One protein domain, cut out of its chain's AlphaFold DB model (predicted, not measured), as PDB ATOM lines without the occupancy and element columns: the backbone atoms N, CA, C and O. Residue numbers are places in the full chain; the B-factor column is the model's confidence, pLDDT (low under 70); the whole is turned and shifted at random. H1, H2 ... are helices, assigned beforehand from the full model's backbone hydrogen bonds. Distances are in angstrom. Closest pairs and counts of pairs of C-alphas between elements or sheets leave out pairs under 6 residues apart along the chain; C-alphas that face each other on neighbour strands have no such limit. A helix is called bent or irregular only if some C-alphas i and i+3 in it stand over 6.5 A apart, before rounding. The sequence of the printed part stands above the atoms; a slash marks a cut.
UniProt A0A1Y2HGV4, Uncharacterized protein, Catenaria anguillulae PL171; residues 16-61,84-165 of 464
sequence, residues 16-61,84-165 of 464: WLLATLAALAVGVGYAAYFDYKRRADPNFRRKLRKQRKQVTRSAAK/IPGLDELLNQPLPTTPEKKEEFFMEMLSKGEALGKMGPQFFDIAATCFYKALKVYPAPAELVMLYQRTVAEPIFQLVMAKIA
ATOM      1  N   TRP A  16     140.609 147.893 129.866       42.19
ATOM      2  CA  TRP A  16     141.729 147.306 130.596       42.19
ATOM      3  C   TRP A  16     141.353 146.629 131.921       42.19
ATOM      4  O   TRP A  16     142.135 145.822 132.410       42.19
ATOM      5  N   LEU A  17     140.168 146.911 132.479       40.44
ATOM      6  CA  LEU A  17     139.662 146.236 133.687       40.44
ATOM      7  C   LEU A  17     139.342 144.748 133.443       40.44
ATOM      8  O   LEU A  17     139.314 143.964 134.382       40.44
ATOM      9  N   LEU A  18     139.133 144.355 132.182       46.09
ATOM     10  CA  LEU A  18     138.721 143.006 131.768       46.09
ATOM     11  C   LEU A  18     139.888 142.138 131.272       46.09
ATOM     12  O   LEU A  18     139.730 140.932 131.072       46.09
ATOM     13  N   ALA A  19     141.069 142.736 131.096       45.94
ATOM     14  CA  ALA A  19     142.243 142.044 130.583       45.94
ATOM     15  C   ALA A  19     142.750 140.971 131.558       45.94
ATOM     16  O   ALA A  19     143.242 139.942 131.109       45.94
ATOM     17  N   THR A  20     142.591 141.163 132.873       46.12
ATOM     18  CA  THR A  20     143.025 140.205 133.905       46.12
ATOM     19  C   THR A  20     142.116 138.983 133.972       46.12
ATOM     20  O   THR A  20     142.616 137.868 133.880       46.12
ATOM     21  N   LEU A  21     140.791 139.148 134.014       44.59
ATOM     22  CA  LEU A  21     139.846 138.021 134.011       44.59
ATOM     23  C   LEU A  21     139.919 137.214 132.712       44.59
ATOM     24  O   LEU A  21     139.934 135.984 132.757       44.59
ATOM     25  N   ALA A  22     140.043 137.885 131.564       44.53
ATOM     26  CA  ALA A  22     140.251 137.223 130.281       44.53
ATOM     27  C   ALA A  22     141.642 136.558 130.193       44.53
ATOM     28  O   ALA A  22     141.745 135.443 129.680       44.53
ATOM     29  N   ALA A  23     142.708 137.182 130.722       45.06
ATOM     30  CA  ALA A  23     144.062 136.602 130.755       45.06
ATOM     31  C   ALA A  23     144.102 135.350 131.626       45.06
ATOM     32  O   ALA A  23     144.590 134.308 131.190       45.06
ATOM     33  N   LEU A  24     143.546 135.441 132.836       48.34
ATOM     34  CA  LEU A  24     143.415 134.330 133.771       48.34
ATOM     35  C   LEU A  24     142.537 133.238 133.167       48.34
ATOM     36  O   LEU A  24     142.866 132.059 133.274       48.34
ATOM     37  N   ALA A  25     141.463 133.601 132.456       48.72
ATOM     38  CA  ALA A  25     140.590 132.610 131.857       48.72
ATOM     39  C   ALA A  25     141.267 131.756 130.792       48.72
ATOM     40  O   ALA A  25     141.021 130.550 130.732       48.72
ATOM     41  N   VAL A  26     142.143 132.362 130.006       49.03
ATOM     42  CA  VAL A  26     142.800 131.721 128.867       49.03
ATOM     43  C   VAL A  26     144.072 131.029 129.304       49.03
ATOM     44  O   VAL A  26     144.302 129.888 128.915       49.03
ATOM     45  N   GLY A  27     144.857 131.682 130.161       50.78
ATOM     46  CA  GLY A  27     146.056 131.112 130.758       50.78
ATOM     47  C   GLY A  27     145.729 129.892 131.610       50.78
ATOM     48  O   GLY A  27     146.311 128.837 131.388       50.78
ATOM     49  N   VAL A  28     144.744 129.986 132.511       53.47
ATOM     50  CA  VAL A  28     144.385 128.880 133.414       53.47
ATOM     51  C   VAL A  28     143.503 127.844 132.729       53.47
ATOM     52  O   VAL A  28     143.743 126.656 132.907       53.47
ATOM     53  N   GLY A  29     142.531 128.250 131.905       52.03
ATOM     54  CA  GLY A  29     141.708 127.306 131.139       52.03
ATOM     55  C   GLY A  29     142.551 126.472 130.178       52.03
ATOM     56  O   GLY A  29     142.427 125.251 130.136       52.03
ATOM     57  N   TYR A  30     143.495 127.101 129.471       53.06
ATOM     58  CA  TYR A  30     144.412 126.359 128.619       53.06
ATOM     59  C   TYR A  30     145.484 125.611 129.413       53.06
ATOM     60  O   TYR A  30     145.834 124.513 129.008       53.06
ATOM     61  N   ALA A  31     146.011 126.131 130.527       54.69
ATOM     62  CA  ALA A  31     146.972 125.390 131.352       54.69
ATOM     63  C   ALA A  31     146.335 124.149 131.995       54.69
ATOM     64  O   ALA A  31     146.961 123.090 131.999       54.69
ATOM     65  N   ALA A  32     145.089 124.246 132.465       52.97
ATOM     66  CA  ALA A  32     144.301 123.121 132.963       52.97
ATOM     67  C   ALA A  32     143.989 122.126 131.838       52.97
ATOM     68  O   ALA A  32     144.312 120.949 131.975       52.97
ATOM     69  N   TYR A  33     143.503 122.592 130.681       57.75
ATOM     70  CA  TYR A  33     143.300 121.760 129.490       57.75
ATOM     71  C   TYR A  33     144.592 121.080 129.018       57.75
ATOM     72  O   TYR A  33     144.605 119.889 128.708       57.75
ATOM     73  N   PHE A  34     145.698 121.819 128.953       48.81
ATOM     74  CA  PHE A  34     146.999 121.336 128.506       48.81
ATOM     75  C   PHE A  34     147.587 120.350 129.510       48.81
ATOM     76  O   PHE A  34     148.140 119.337 129.088       48.81
ATOM     77  N   ASP A  35     147.455 120.587 130.817       49.03
ATOM     78  CA  ASP A  35     147.911 119.658 131.851       49.03
ATOM     79  C   ASP A  35     147.025 118.407 131.928       49.03
ATOM     80  O   ASP A  35     147.556 117.298 131.969       49.03
ATOM     81  N   TYR A  36     145.702 118.551 131.826       52.78
ATOM     82  CA  TYR A  36     144.759 117.441 131.673       52.78
ATOM     83  C   TYR A  36     145.107 116.602 130.442       52.78
ATOM     84  O   TYR A  36     145.362 115.405 130.556       52.78
ATOM     85  N   LYS A  37     145.253 117.225 129.269       45.25
ATOM     86  CA  LYS A  37     145.633 116.544 128.023       45.25
ATOM     87  C   LYS A  37     147.041 115.948 128.092       45.25
ATOM     88  O   LYS A  37     147.286 114.877 127.544       45.25
ATOM     89  N   ARG A  38     147.976 116.580 128.808       55.41
ATOM     90  CA  ARG A  38     149.319 116.041 129.086       55.41
ATOM     91  C   ARG A  38     149.279 114.819 129.999       55.41
ATOM     92  O   ARG A  38     150.129 113.949 129.832       55.41
ATOM     93  N   ARG A  39     148.355 114.739 130.955       50.16
ATOM     94  CA  ARG A  39     148.221 113.598 131.875       50.16
ATOM     95  C   ARG A  39     147.381 112.465 131.278       50.16
ATOM     96  O   ARG A  39     147.737 111.307 131.465       50.16
ATOM     97  N   ALA A  40     146.340 112.796 130.518       48.00
ATOM     98  CA  ALA A  40     145.369 111.853 129.971       48.00
ATOM     99  C   ALA A  40     145.737 111.283 128.587       48.00
ATOM    100  O   ALA A  40     145.298 110.183 128.264       48.00
ATOM    101  N   ASP A  41     146.553 111.973 127.768       51.69
ATOM    102  CA  ASP A  41     146.906 111.519 126.410       51.69
ATOM    103  C   ASP A  41     148.410 111.158 126.262       51.69
ATOM    104  O   ASP A  41     149.280 112.031 126.109       51.69
ATOM    105  N   PRO A  42     148.759 109.853 126.233       53.94
ATOM    106  CA  PRO A  42     150.124 109.378 126.000       53.94
ATOM    107  C   PRO A  42     150.723 109.819 124.653       53.94
ATOM    108  O   PRO A  42     151.946 109.977 124.538       53.94
ATOM    109  N   ASN A  43     149.896 110.030 123.623       52.28
ATOM    110  CA  ASN A  43     150.348 110.440 122.293       52.28
ATOM    111  C   ASN A  43     150.714 111.926 122.263       52.28
ATOM    112  O   ASN A  43     151.727 112.296 121.660       52.28
ATOM    113  N   PHE A  44     149.968 112.760 122.989       46.25
ATOM    114  CA  PHE A  44     150.279 114.176 123.176       46.25
ATOM    115  C   PHE A  44     151.629 114.372 123.892       46.25
ATOM    116  O   PHE A  44     152.494 115.104 123.400       46.25
ATOM    117  N   ARG A  45     151.893 113.606 124.967       53.75
ATOM    118  CA  ARG A  45     153.199 113.581 125.673       53.75
ATOM    119  C   ARG A  45     154.358 113.232 124.738       53.75
ATOM    120  O   ARG A  45     155.418 113.862 124.776       53.75
ATOM    121  N   ARG A  46     154.173 112.210 123.894       57.38
ATOM    122  CA  ARG A  46     155.192 111.755 122.934       57.38
ATOM    123  C   ARG A  46     155.449 112.798 121.847       57.38
ATOM    124  O   ARG A  46     156.606 112.974 121.471       57.38
ATOM    125  N   LYS A  47     154.414 113.496 121.369       62.66
ATOM    126  CA  LYS A  47     154.532 114.547 120.347       62.66
ATOM    127  C   LYS A  47     155.302 115.762 120.875       62.66
ATOM    128  O   LYS A  47     156.284 116.146 120.249       62.66
ATOM    129  N   LEU A  48     154.970 116.245 122.076       55.06
ATOM    130  CA  LEU A  48     155.683 117.343 122.745       55.06
ATOM    131  C   LEU A  48     157.151 117.003 123.029       55.06
ATOM    132  O   LEU A  48     158.047 117.794 122.740       55.06
ATOM    133  N   ARG A  49     157.431 115.794 123.537       60.44
ATOM    134  CA  ARG A  49     158.813 115.324 123.756       60.44
ATOM    135  C   ARG A  49     159.588 115.215 122.442       60.44
ATOM    136  O   ARG A  49     160.757 115.591 122.402       60.44
ATOM    137  N   LYS A  50     158.956 114.723 121.370       63.62
ATOM    138  CA  LYS A  50     159.568 114.651 120.033       63.62
ATOM    139  C   LYS A  50     159.860 116.038 119.474       63.62
ATOM    140  O   LYS A  50     160.968 116.237 119.001       63.62
ATOM    141  N   GLN A  51     158.929 116.982 119.578       56.84
ATOM    142  CA  GLN A  51     159.105 118.353 119.096       56.84
ATOM    143  C   GLN A  51     160.184 119.093 119.889       56.84
ATOM    144  O   GLN A  51     161.101 119.636 119.283       56.84
ATOM    145  N   ARG A  52     160.179 119.008 121.227       51.97
ATOM    146  CA  ARG A  52     161.237 119.586 122.072       51.97
ATOM    147  C   ARG A  52     162.606 118.991 121.737       51.97
ATOM    148  O   ARG A  52     163.560 119.732 121.547       51.97
ATOM    149  N   LYS A  53     162.678 117.664 121.566       55.09
ATOM    150  CA  LYS A  53     163.903 116.959 121.158       55.09
ATOM    151  C   LYS A  53     164.329 117.295 119.727       55.09
ATOM    152  O   LYS A  53     165.519 117.258 119.437       55.09
ATOM    153  N   GLN A  54     163.387 117.581 118.832       56.34
ATOM    154  CA  GLN A  54     163.646 117.959 117.446       56.34
ATOM    155  C   GLN A  54     164.190 119.380 117.369       56.34
ATOM    156  O   GLN A  54     165.194 119.553 116.698       56.34
ATOM    157  N   VAL A  55     163.627 120.328 118.127       50.94
ATOM    158  CA  VAL A  55     164.120 121.711 118.253       50.94
ATOM    159  C   VAL A  55     165.521 121.740 118.867       50.94
ATOM    160  O   VAL A  55     166.427 122.343 118.295       50.94
ATOM    161  N   THR A  56     165.753 120.998 119.960       50.16
ATOM    162  CA  THR A  56     167.099 120.876 120.546       50.16
ATOM    163  C   THR A  56     168.071 120.145 119.620       50.16
ATOM    164  O   THR A  56     169.248 120.477 119.590       50.16
ATOM    165  N   ARG A  57     167.610 119.154 118.839       49.03
ATOM    166  CA  ARG A  57     168.454 118.459 117.850       49.03
ATOM    167  C   ARG A  57     168.769 119.318 116.638       49.03
ATOM    168  O   ARG A  57     169.861 119.173 116.118       49.03
ATOM    169  N   SER A  58     167.854 120.162 116.168       44.91
ATOM    170  CA  SER A  58     168.130 121.104 115.081       44.91
ATOM    171  C   SER A  58     169.091 122.201 115.528       44.91
ATOM    172  O   SER A  58     169.977 122.533 114.757       44.91
ATOM    173  N   ALA A  59     169.004 122.657 116.784       44.78
ATOM    174  CA  ALA A  59     169.995 123.556 117.387       44.78
ATOM    175  C   ALA A  59     171.364 122.875 117.621       44.78
ATOM    176  O   ALA A  59     172.409 123.506 117.495       44.78
ATOM    177  N   ALA A  60     171.370 121.569 117.916       41.44
ATOM    178  CA  ALA A  60     172.593 120.771 118.047       41.44
ATOM    179  C   ALA A  60     173.190 120.317 116.697       41.44
ATOM    180  O   ALA A  60     174.353 119.948 116.629       41.44
ATOM    181  N   LYS A  61     172.410 120.311 115.606       42.97
ATOM    182  CA  LYS A  61     172.904 119.957 114.263       42.97
ATOM    183  C   LYS A  61     173.634 121.115 113.589       42.97
ATOM    184  O   LYS A  61     174.493 120.864 112.763       42.97
ATOM    185  N   ILE A  84     170.622 139.613 116.009       57.34
ATOM    186  CA  ILE A  84     169.532 140.550 115.709       57.34
ATOM    187  C   ILE A  84     169.753 141.826 116.529       57.34
ATOM    188  O   ILE A  84     169.539 141.813 117.743       57.34
ATOM    189  N   PRO A  85     170.189 142.934 115.898       52.62
ATOM    190  CA  PRO A  85     170.443 144.190 116.593       52.62
ATOM    191  C   PRO A  85     169.227 144.648 117.410       52.62
ATOM    192  O   PRO A  85     168.114 144.718 116.888       52.62
ATOM    193  N   GLY A  86     169.439 144.953 118.693       58.91
ATOM    194  CA  GLY A  86     168.403 145.452 119.606       58.91
ATOM    195  C   GLY A  86     167.469 144.388 120.194       58.91
ATOM    196  O   GLY A  86     166.632 144.730 121.023       58.91
ATOM    197  N   LEU A  87     167.599 143.110 119.818       62.84
ATOM    198  CA  LEU A  87     166.710 142.054 120.305       62.84
ATOM    199  C   LEU A  87     166.834 141.813 121.816       62.84
ATOM    200  O   LEU A  87     165.814 141.729 122.493       62.84
ATOM    201  N   ASP A  88     168.052 141.749 122.356       60.72
ATOM    202  CA  ASP A  88     168.258 141.556 123.800       60.72
ATOM    203  C   ASP A  88     167.726 142.729 124.635       60.72
ATOM    204  O   ASP A  88     167.158 142.521 125.707       60.72
ATOM    205  N   GLU A  89     167.832 143.957 124.124       68.19
ATOM    206  CA  GLU A  89     167.248 145.150 124.748       68.19
ATOM    207  C   GLU A  89     165.718 145.007 124.853       68.19
ATOM    208  O   GLU A  89     165.129 145.174 125.918       68.19
ATOM    209  N   LEU A  90     165.072 144.596 123.760       61.66
ATOM    210  CA  LEU A  90     163.618 144.424 123.682       61.66
ATOM    211  C   LEU A  90     163.109 143.261 124.530       61.66
ATOM    212  O   LEU A  90     162.034 143.338 125.131       61.66
ATOM    213  N   LEU A  91     163.858 142.159 124.585       65.31
ATOM    214  CA  LEU A  91     163.508 140.999 125.400       65.31
ATOM    215  C   LEU A  91     163.623 141.295 126.899       65.31
ATOM    216  O   LEU A  91     162.846 140.734 127.671       65.31
ATOM    217  N   ASN A  92     164.460 142.250 127.298       73.06
ATOM    218  CA  ASN A  92     164.597 142.677 128.692       73.06
ATOM    219  C   ASN A  92     163.847 143.977 129.027       73.06
ATOM    220  O   ASN A  92     163.793 144.369 130.190       73.06
ATOM    221  N   GLN A  93     163.219 144.620 128.039       72.56
ATOM    222  CA  GLN A  93     162.440 145.834 128.260       72.56
ATOM    223  C   GLN A  93     161.239 145.570 129.193       72.56
ATOM    224  O   GLN A  93     160.502 144.593 128.969       72.56
ATOM    225  N   PRO A  94     161.011 146.432 130.208       75.06
ATOM    226  CA  PRO A  94     159.842 146.348 131.074       75.06
ATOM    227  C   PRO A  94     158.556 146.609 130.285       75.06
ATOM    228  O   PRO A  94     158.545 147.357 129.306       75.06
ATOM    229  N   LEU A  95     157.458 145.995 130.729       79.56
ATOM    230  CA  LEU A  95     156.160 146.185 130.090       79.56
ATOM    231  C   LEU A  95     155.674 147.629 130.299       79.56
ATOM    232  O   LEU A  95     155.752 148.144 131.418       79.56
ATOM    233  N   PRO A  96     155.159 148.293 129.252       80.94
ATOM    234  CA  PRO A  96     154.625 149.641 129.380       80.94
ATOM    235  C   PRO A  96     153.383 149.671 130.277       80.94
ATOM    236  O   PRO A  96     152.543 148.770 130.251       80.94
ATOM    237  N   THR A  97     153.236 150.749 131.047       71.44
ATOM    238  CA  THR A  97     152.119 150.936 131.986       71.44
ATOM    239  C   THR A  97     150.973 151.762 131.397       71.44
ATOM    240  O   THR A  97     149.813 151.499 131.707       71.44
ATOM    241  N   THR A  98     151.266 152.699 130.490       74.25
ATOM    242  CA  THR A  98     150.273 153.595 129.867       74.25
ATOM    243  C   THR A  98     149.605 152.972 128.633       74.25
ATOM    244  O   THR A  98     150.314 152.311 127.867       74.25
ATOM    245  N   PRO A  99     148.303 153.219 128.381       73.31
ATOM    246  CA  PRO A  99     147.570 152.652 127.242       73.31
ATOM    247  C   PRO A  99     148.233 152.895 125.883       73.31
ATOM    248  O   PRO A  99     148.417 151.953 125.119       73.31
ATOM    249  N   GLU A 100     148.679 154.122 125.614       79.81
ATOM    250  CA  GLU A 100     149.261 154.499 124.322       79.81
ATOM    251  C   GLU A 100     150.552 153.709 124.053       79.81
ATOM    252  O   GLU A 100     150.718 153.081 123.010       79.81
ATOM    253  N   LYS A 101     151.436 153.634 125.056       84.25
ATOM    254  CA  LYS A 101     152.675 152.845 124.962       84.25
ATOM    255  C   LYS A 101     152.418 151.339 124.887       84.25
ATOM    256  O   LYS A 101     153.242 150.621 124.330       84.25
ATOM    257  N   LYS A 102     151.314 150.841 125.461       82.19
ATOM    258  CA  LYS A 102     150.922 149.427 125.349       82.19
ATOM    259  C   LYS A 102     150.536 149.074 123.916       82.19
ATOM    260  O   LYS A 102     150.964 148.028 123.440       82.19
ATOM    261  N   GLU A 103     149.795 149.939 123.226       84.94
ATOM    262  CA  GLU A 103     149.428 149.737 121.817       84.94
ATOM    263  C   GLU A 103     150.652 149.771 120.892       84.94
ATOM    264  O   GLU A 103     150.817 148.881 120.055       84.94
ATOM    265  N   GLU A 104     151.553 150.742 121.080       86.94
ATOM    266  CA  GLU A 104     152.811 150.823 120.323       86.94
ATOM    267  C   GLU A 104     153.672 149.569 120.528       86.94
ATOM    268  O   GLU A 104     154.086 148.921 119.563       86.94
ATOM    269  N   PHE A 105     153.875 149.179 121.790       88.50
ATOM    270  CA  PHE A 105     154.641 147.989 122.149       88.50
ATOM    271  C   PHE A 105     153.996 146.704 121.617       88.50
ATOM    272  O   PHE A 105     154.695 145.804 121.151       88.50
ATOM    273  N   PHE A 106     152.662 146.612 121.642       90.31
ATOM    274  CA  PHE A 106     151.923 145.493 121.061       90.31
ATOM    275  C   PHE A 106     152.220 145.346 119.566       90.31
ATOM    276  O   PHE A 106     152.607 144.262 119.127       90.31
ATOM    277  N   MET A 107     152.082 146.430 118.796       90.44
ATOM    278  CA  MET A 107     152.325 146.413 117.349       90.44
ATOM    279  C   MET A 107     153.780 146.066 117.024       90.44
ATOM    280  O   MET A 107     154.049 145.272 116.119       90.44
ATOM    281  N   GLU A 108     154.720 146.615 117.793       90.94
ATOM    282  CA  GLU A 108     156.145 146.333 117.652       90.94
ATOM    283  C   GLU A 108     156.466 144.851 117.901       90.94
ATOM    284  O   GLU A 108     157.144 144.212 117.089       90.94
ATOM    285  N   MET A 109     155.960 144.284 119.000       91.94
ATOM    286  CA  MET A 109     156.157 142.875 119.340       91.94
ATOM    287  C   MET A 109     155.477 141.945 118.333       91.94
ATOM    288  O   MET A 109     156.074 140.945 117.932       91.94
ATOM    289  N   LEU A 110     154.267 142.276 117.877       92.69
ATOM    290  CA  LEU A 110     153.550 141.483 116.882       92.69
ATOM    291  C   LEU A 110     154.327 141.426 115.558       92.69
ATOM    292  O   LEU A 110     154.610 140.340 115.054       92.69
ATOM    293  N   SER A 111     154.754 142.585 115.045       90.69
ATOM    294  CA  SER A 111     155.526 142.681 113.802       90.69
ATOM    295  C   SER A 111     156.850 141.911 113.879       90.69
ATOM    296  O   SER A 111     157.195 141.156 112.964       90.69
ATOM    297  N   LYS A 112     157.575 142.031 115.000       90.00
ATOM    298  CA  LYS A 112     158.824 141.289 115.233       90.00
ATOM    299  C   LYS A 112     158.589 139.786 115.316       90.00
ATOM    300  O   LYS A 112     159.316 139.031 114.673       90.00
ATOM    301  N   GLY A 113     157.567 139.353 116.051       91.88
ATOM    302  CA  GLY A 113     157.189 137.944 116.150       91.88
ATOM    303  C   GLY A 113     156.902 137.324 114.782       91.88
ATOM    304  O   GLY A 113     157.413 136.247 114.469       91.88
ATOM    305  N   GLU A 114     156.162 138.031 113.924       92.94
ATOM    306  CA  GLU A 114     155.866 137.585 112.558       92.94
ATOM    307  C   GLU A 114     157.106 137.521 111.660       92.94
ATOM    308  O   GLU A 114     157.280 136.550 110.918       92.94
ATOM    309  N   ALA A 115     157.970 138.539 111.713       91.88
ATOM    310  CA  ALA A 115     159.203 138.571 110.931       91.88
ATOM    311  C   ALA A 115     160.124 137.400 111.309       91.88
ATOM    312  O   ALA A 115     160.548 136.637 110.441       91.88
ATOM    313  N   LEU A 116     160.352 137.203 112.610       90.06
ATOM    314  CA  LEU A 116     161.184 136.129 113.153       90.06
ATOM    315  C   LEU A 116     160.605 134.743 112.869       90.06
ATOM    316  O   LEU A 116     161.342 133.819 112.528       90.06
ATOM    317  N   GLY A 117     159.280 134.596 112.937       90.25
ATOM    318  CA  GLY A 117     158.604 133.340 112.622       90.25
ATOM    319  C   GLY A 117     158.838 132.866 111.183       90.25
ATOM    320  O   GLY A 117     158.883 131.662 110.933       90.25
ATOM    321  N   LYS A 118     159.053 133.795 110.240       90.94
ATOM    322  CA  LYS A 118     159.364 133.487 108.831       90.94
ATOM    323  C   LYS A 118     160.829 133.104 108.598       90.94
ATOM    324  O   LYS A 118     161.125 132.481 107.583       90.94
ATOM    325  N   MET A 119     161.735 133.433 109.522       87.56
ATOM    326  CA  MET A 119     163.178 133.166 109.391       87.56
ATOM    327  C   MET A 119     163.568 131.715 109.718       87.56
ATOM    328  O   MET A 119     164.722 131.330 109.539       87.56
ATOM    329  N   GLY A 120     162.613 130.894 110.162       84.00
ATOM    330  CA  GLY A 120     162.789 129.457 110.351       84.00
ATOM    331  C   GLY A 120     162.974 129.017 111.810       84.00
ATOM    332  O   GLY A 120     162.927 129.833 112.732       84.00
ATOM    333  N   PRO A 121     163.167 127.703 112.042       87.62
ATOM    334  CA  PRO A 121     163.032 127.094 113.367       87.62
ATOM    335  C   PRO A 121     163.970 127.633 114.449       87.62
ATOM    336  O   PRO A 121     163.600 127.613 115.622       87.62
ATOM    337  N   GLN A 122     165.159 128.129 114.086       85.75
ATOM    338  CA  GLN A 122     166.105 128.701 115.052       85.75
ATOM    339  C   GLN A 122     165.582 129.973 115.747       85.75
ATOM    340  O   GLN A 122     166.039 130.293 116.838       85.75
ATOM    341  N   PHE A 123     164.601 130.666 115.155       87.81
ATOM    342  CA  PHE A 123     164.028 131.904 115.693       87.81
ATOM    343  C   PHE A 123     162.664 131.703 116.365       87.81
ATOM    344  O   PHE A 123     162.088 132.663 116.872       87.81
ATOM    345  N   PHE A 124     162.132 130.474 116.409       90.62
ATOM    346  CA  PHE A 124     160.786 130.216 116.934       90.62
ATOM    347  C   PHE A 124     160.623 130.578 118.414       90.62
ATOM    348  O   PHE A 124     159.568 131.085 118.785       90.62
ATOM    349  N   ASP A 125     161.641 130.364 119.252       86.56
ATOM    350  CA  ASP A 125     161.561 130.735 120.673       86.56
ATOM    351  C   ASP A 125     161.550 132.257 120.880       86.56
ATOM    352  O   ASP A 125     160.780 132.779 121.691       86.56
ATOM    353  N   ILE A 126     162.335 132.983 120.084       88.38
ATOM    354  CA  ILE A 126     162.364 134.446 120.110       88.38
ATOM    355  C   ILE A 126     161.028 134.994 119.587       88.38
ATOM    356  O   ILE A 126     160.406 135.819 120.253       88.38
ATOM    357  N   ALA A 127     160.535 134.477 118.457       92.19
ATOM    358  CA  ALA A 127     159.228 134.834 117.906       92.19
ATOM    359  C   ALA A 127     158.101 134.597 118.925       92.19
ATOM    360  O   ALA A 127     157.272 135.474 119.156       92.19
ATOM    361  N   ALA A 128     158.107 133.438 119.590       90.25
ATOM    362  CA  ALA A 128     157.154 133.118 120.647       90.25
ATOM    363  C   ALA A 128     157.266 134.074 121.841       90.25
ATOM    364  O   ALA A 128     156.252 134.434 122.427       90.25
ATOM    365  N   THR A 129     158.474 134.521 122.192       89.62
ATOM    366  CA  THR A 129     158.664 135.516 123.258       89.62
ATOM    367  C   THR A 129     158.058 136.867 122.878       89.62
ATOM    368  O   THR A 129     157.416 137.493 123.719       89.62
ATOM    369  N   CYS A 130     158.175 137.287 121.615       92.06
ATOM    370  CA  CYS A 130     157.504 138.486 121.113       92.06
ATOM    371  C   CYS A 130     155.973 138.357 121.188       92.06
ATOM    372  O   CYS A 130     155.325 139.216 121.777       92.06
ATOM    373  N   PHE A 131     155.392 137.263 120.681       92.81
ATOM    374  CA  PHE A 131     153.942 137.025 120.776       92.81
ATOM    375  C   PHE A 131     153.450 136.952 122.229       92.81
ATOM    376  O   PHE A 131     152.410 137.508 122.563       92.81
ATOM    377  N   TYR A 132     154.215 136.321 123.120       89.06
ATOM    378  CA  TYR A 132     153.908 136.282 124.548       89.06
ATOM    379  C   TYR A 132     153.945 137.682 125.187       89.06
ATOM    380  O   TYR A 132     153.023 138.051 125.908       89.06
ATOM    381  N   LYS A 133     154.952 138.509 124.886       87.94
ATOM    382  CA  LYS A 133     155.008 139.900 125.367       87.94
ATOM    383  C   LYS A 133     153.867 140.760 124.817       87.94
ATOM    384  O   LYS A 133     153.298 141.543 125.572       87.94
ATOM    385  N   ALA A 134     153.516 140.587 123.542       89.94
ATOM    386  CA  ALA A 134     152.360 141.237 122.927       89.94
ATOM    387  C   ALA A 134     151.058 140.842 123.645       89.94
ATOM    388  O   ALA A 134     150.243 141.704 123.965       89.94
ATOM    389  N   LEU A 135     150.901 139.559 123.982       86.75
ATOM    390  CA  LEU A 135     149.752 139.064 124.735       86.75
ATOM    391  C   LEU A 135     149.593 139.759 126.094       86.75
ATOM    392  O   LEU A 135     148.477 140.112 126.461       86.75
ATOM    393  N   LYS A 136     150.696 140.013 126.811       83.12
ATOM    394  CA  LYS A 136     150.669 140.657 128.139       83.12
ATOM    395  C   LYS A 136     150.193 142.109 128.133       83.12
ATOM    396  O   LYS A 136     149.795 142.615 129.179       83.12
ATOM    397  N   VAL A 137     150.263 142.790 126.992       82.81
ATOM    398  CA  VAL A 137     149.829 144.189 126.852       82.81
ATOM    399  C   VAL A 137     148.514 144.328 126.087       82.81
ATOM    400  O   VAL A 137     148.059 145.447 125.877       82.81
ATOM    401  N   TYR A 138     147.906 143.217 125.665       80.00
ATOM    402  CA  TYR A 138     146.672 143.228 124.890       80.00
ATOM    403  C   TYR A 138     145.436 143.219 125.810       80.00
ATOM    404  O   TYR A 138     145.406 142.451 126.773       80.00
ATOM    405  N   PRO A 139     144.398 144.031 125.535       66.81
ATOM    406  CA  PRO A 139     143.235 144.155 126.418       66.81
ATOM    407  C   PRO A 139     142.328 142.912 126.445       66.81
ATOM    408  O   PRO A 139     141.670 142.678 127.452       66.81
ATOM    409  N   ALA A 140     142.299 142.103 125.379       67.44
ATOM    410  CA  ALA A 140     141.456 140.903 125.266       67.44
ATOM    411  C   ALA A 140     142.295 139.642 124.951       67.44
ATOM    412  O   ALA A 140     142.245 139.096 123.845       67.44
ATOM    413  N   PRO A 141     143.125 139.164 125.893       72.19
ATOM    414  CA  PRO A 141     144.110 138.101 125.648       72.19
ATOM    415  C   PRO A 141     143.494 136.780 125.156       72.19
ATOM    416  O   PRO A 141     144.150 136.036 124.431       72.19
ATOM    417  N   ALA A 142     142.224 136.509 125.473       66.44
ATOM    418  CA  ALA A 142     141.488 135.356 124.952       66.44
ATOM    419  C   ALA A 142     141.361 135.351 123.439       66.44
ATOM    420  O   ALA A 142     141.699 134.370 122.772       66.44
ATOM    421  N   GLU A 143     140.906 136.474 122.901       72.81
ATOM    422  CA  GLU A 143     140.721 136.655 121.471       72.81
ATOM    423  C   GLU A 143     142.064 136.574 120.750       72.81
ATOM    424  O   GLU A 143     142.172 135.938 119.701       72.81
ATOM    425  N   LEU A 144     143.111 137.141 121.354       82.31
ATOM    426  CA  LEU A 144     144.450 137.120 120.784       82.31
ATOM    427  C   LEU A 144     145.064 135.717 120.762       82.31
ATOM    428  O   LEU A 144     145.666 135.340 119.761       82.31
ATOM    429  N   VAL A 145     144.875 134.907 121.807       81.06
ATOM    430  CA  VAL A 145     145.308 133.498 121.793       81.06
ATOM    431  C   VAL A 145     144.563 132.709 120.715       81.06
ATOM    432  O   VAL A 145     145.186 131.936 119.985       81.06
ATOM    433  N   MET A 146     143.256 132.936 120.553       77.94
ATOM    434  CA  MET A 146     142.469 132.319 119.478       77.94
ATOM    435  C   MET A 146     142.937 132.765 118.088       77.94
ATOM    436  O   MET A 146     142.962 131.959 117.153       77.94
ATOM    437  N   LEU A 147     143.331 134.031 117.940       86.25
ATOM    438  CA  LEU A 147     143.929 134.544 116.714       86.25
ATOM    439  C   LEU A 147     145.269 133.856 116.447       86.25
ATOM    440  O   LEU A 147     145.459 133.326 115.355       86.25
ATOM    441  N   TYR A 148     146.151 133.779 117.448       90.75
ATOM    442  CA  TYR A 148     147.439 133.098 117.331       90.75
ATOM    443  C   TYR A 148     147.281 131.637 116.930       90.75
ATOM    444  O   TYR A 148     147.987 131.182 116.038       90.75
ATOM    445  N   GLN A 149     146.315 130.918 117.498       86.25
ATOM    446  CA  GLN A 149     146.041 129.536 117.109       86.25
ATOM    447  C   GLN A 149     145.722 129.393 115.607       86.25
ATOM    448  O   GLN A 149     146.005 128.356 115.010       86.25
ATOM    449  N   ARG A 150     145.113 130.416 114.991       87.88
ATOM    450  CA  ARG A 150     144.725 130.406 113.571       87.88
ATOM    451  C   ARG A 150     145.813 130.939 112.644       87.88
ATOM    452  O   ARG A 150     145.897 130.480 111.507       87.88
ATOM    453  N   THR A 151     146.592 131.928 113.081       91.50
ATOM    454  CA  THR A 151     147.503 132.690 112.209       91.50
ATOM    455  C   THR A 151     148.978 132.375 112.433       91.50
ATOM    456  O   THR A 151     149.774 132.500 111.503       91.50
ATOM    457  N   VAL A 152     149.360 131.951 113.639       91.62
ATOM    458  CA  VAL A 152     150.748 131.654 114.001       91.62
ATOM    459  C   VAL A 152     151.048 130.185 113.716       91.62
ATOM    460  O   VAL A 152     150.228 129.298 113.943       91.62
ATOM    461  N   ALA A 153     152.252 129.904 113.214       89.81
ATOM    462  CA  ALA A 153     152.681 128.534 112.959       89.81
ATOM    463  C   ALA A 153     152.628 127.687 114.246       89.81
ATOM    464  O   ALA A 153     153.146 128.099 115.285       89.81
ATOM    465  N   GLU A 154     152.077 126.471 114.150       87.56
ATOM    466  CA  GLU A 154     151.863 125.556 115.284       87.56
ATOM    467  C   GLU A 154     153.076 125.426 116.234       87.56
ATOM    468  O   GLU A 154     152.881 125.510 117.447       87.56
ATOM    469  N   PRO A 155     154.338 125.280 115.766       88.06
ATOM    470  CA  PRO A 155     155.485 125.196 116.674       88.06
ATOM    471  C   PRO A 155     155.720 126.465 117.505       88.06
ATOM    472  O   PRO A 155     156.147 126.366 118.651       88.06
ATOM    473  N   ILE A 156     155.448 127.647 116.943       89.69
ATOM    474  CA  ILE A 156     155.594 128.932 117.640       89.69
ATOM    475  C   ILE A 156     154.451 129.092 118.642       89.69
ATOM    476  O   ILE A 156     154.697 129.432 119.796       89.69
ATOM    477  N   PHE A 157     153.217 128.774 118.238       87.38
ATOM    478  CA  PHE A 157     152.058 128.817 119.130       87.38
ATOM    479  C   PHE A 157     152.260 127.931 120.371       87.38
ATOM    480  O   PHE A 157     152.064 128.384 121.494       87.38
ATOM    481  N   GLN A 158     152.758 126.703 120.198       84.25
ATOM    482  CA  GLN A 158     153.075 125.817 121.324       84.25
ATOM    483  C   GLN A 158     154.115 126.406 122.290       84.25
ATOM    484  O   GLN A 158     154.015 126.189 123.497       84.25
ATOM    485  N   LEU A 159     155.099 127.155 121.783       84.56
ATOM    486  CA  LEU A 159     156.090 127.840 122.617       84.56
ATOM    487  C   LEU A 159     155.484 129.032 123.368       84.56
ATOM    488  O   LEU A 159     155.827 129.235 124.529       84.56
ATOM    489  N   VAL A 160     154.554 129.777 122.758       85.44
ATOM    490  CA  VAL A 160     153.791 130.832 123.453       85.44
ATOM    491  C   VAL A 160     153.032 130.229 124.633       85.44
ATOM    492  O   VAL A 160     153.169 130.703 125.758       85.44
ATOM    493  N   MET A 161     152.311 129.126 124.410       80.75
ATOM    494  CA  MET A 161     151.562 128.462 125.483       80.75
ATOM    495  C   MET A 161     152.476 127.879 126.567       80.75
ATOM    496  O   MET A 161     152.126 127.918 127.745       80.75
ATOM    497  N   ALA A 162     153.660 127.379 126.199       77.50
ATOM    498  CA  ALA A 162     154.657 126.932 127.170       77.50
ATOM    499  C   ALA A 162     155.144 128.086 128.064       77.50
ATOM    500  O   ALA A 162     155.240 127.900 129.271       77.50
ATOM    501  N   LYS A 163     155.379 129.280 127.501       82.19
ATOM    502  CA  LYS A 163     155.776 130.469 128.276       82.19
ATOM    503  C   LYS A 163     154.676 130.926 129.239       82.19
ATOM    504  O   LYS A 163     154.989 131.231 130.383       82.19
ATOM    505  N   ILE A 164     153.407 130.895 128.821       79.94
ATOM    506  CA  ILE A 164     152.260 131.178 129.708       79.94
ATOM    507  C   ILE A 164     152.218 130.173 130.869       79.94
ATOM    508  O   ILE A 164     152.089 130.558 132.027       79.94
ATOM    509  N   ALA A 165     152.366 128.877 130.576       76.12
ATOM    510  CA  ALA A 165     152.363 127.840 131.606       76.12
ATOM    511  C   ALA A 165     153.551 127.969 132.579       76.12
ATOM    512  O   ALA A 165     153.383 127.767 133.784       76.12
TER     513      ALA A 165
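What this domain is: This is residues 16 to 61 and 84 to 165 of the 464 residues of an uncharacterized protein of Catenaria anguillulae PL171 (UniProt A0A1Y2HGV4). Two long helices, H1 and H2, meet near their ends as an L along two sides of a helical cluster. H5 runs through the middle of that cluster, between its hairpin partner H4 and H7, while H6 packs on H1 and short H3 sits at the far side from H1. The printed part has 128 residues with seven named helices, H1 to H7 in order, and no named strand; it is all helix. It is compact, with a radius of gyration of the C-alphas of 15.3 A and spans of 44 by 36 by 23 A.

How they stand to each other: H1, residues 16 to 40, and H2, residues 42 to 61, touch only at the corner by their tight link, with C-alphas 38 and 45 closest at 5.7 A, and stand about perpendicular at 79 degrees. H3, residues 87 to 92, is near H4, residues 99 to 118. H4 and H5, residues 121 to 136, form a helical hairpin: they touch at a shallow tilt of 17 degrees, opposite ways, with the C-alphas of Gly 113 and Ala 127 closest at 4.1 A. H5 is the hub and touches four helices. Its residues 121 to 122 touch H2, the closest C-alphas being those of Ala 59 and Gln 122, 6.9 A apart. H6, residues 141 to 151, touches residues 19 to 26 of H1 at a steep tilt of 56 degrees, with the C-alphas of Ala 23 and Pro 141 closest at 5.3 A. H5 and H6 only just touch, only at the corner, with C-alphas 135 and 141 closest at 5.8 A. H7, residues 154 to 165, touches H5 at a steep tilt of 49 degrees, the same way, with the C-alphas of Ala 128 and Val 160 closest at 4.9 A. H1 and H4 are apart. Every O i to N i+4 pair is within hydrogen-bond range in H2, H3, H4, H6 and H7, against 19 of 21 in H1 and 10 of 12 in H5.

Where its parts are: H1 begins at C-alpha 16 (141.729, 147.306, 130.596) and is 35.6 A long; H2 is 27.7 A, H4 29.1 A and H5 23.6 A. H1 is irregular, but only just, with C-alphas 17 and 20 6.9 A apart; H5 is irregular, with C-alphas 122 and 125 7.5 A apart. H7 ends at C-alpha 165 (152.363, 127.840, 131.606).

The domain as a whole: The C-alphas farthest apart, those of Leu 17 and Lys 61, are 46.6 A apart. Residues 62 to 83 are not printed, and C-alphas 61 and 84 across the cut are 20.9 A apart. No link printed whole is long. The mean pLDDT of the printed part is 70.9; residues 16 to 61, 84 to 91, 139 to 140 and 142 are under 70.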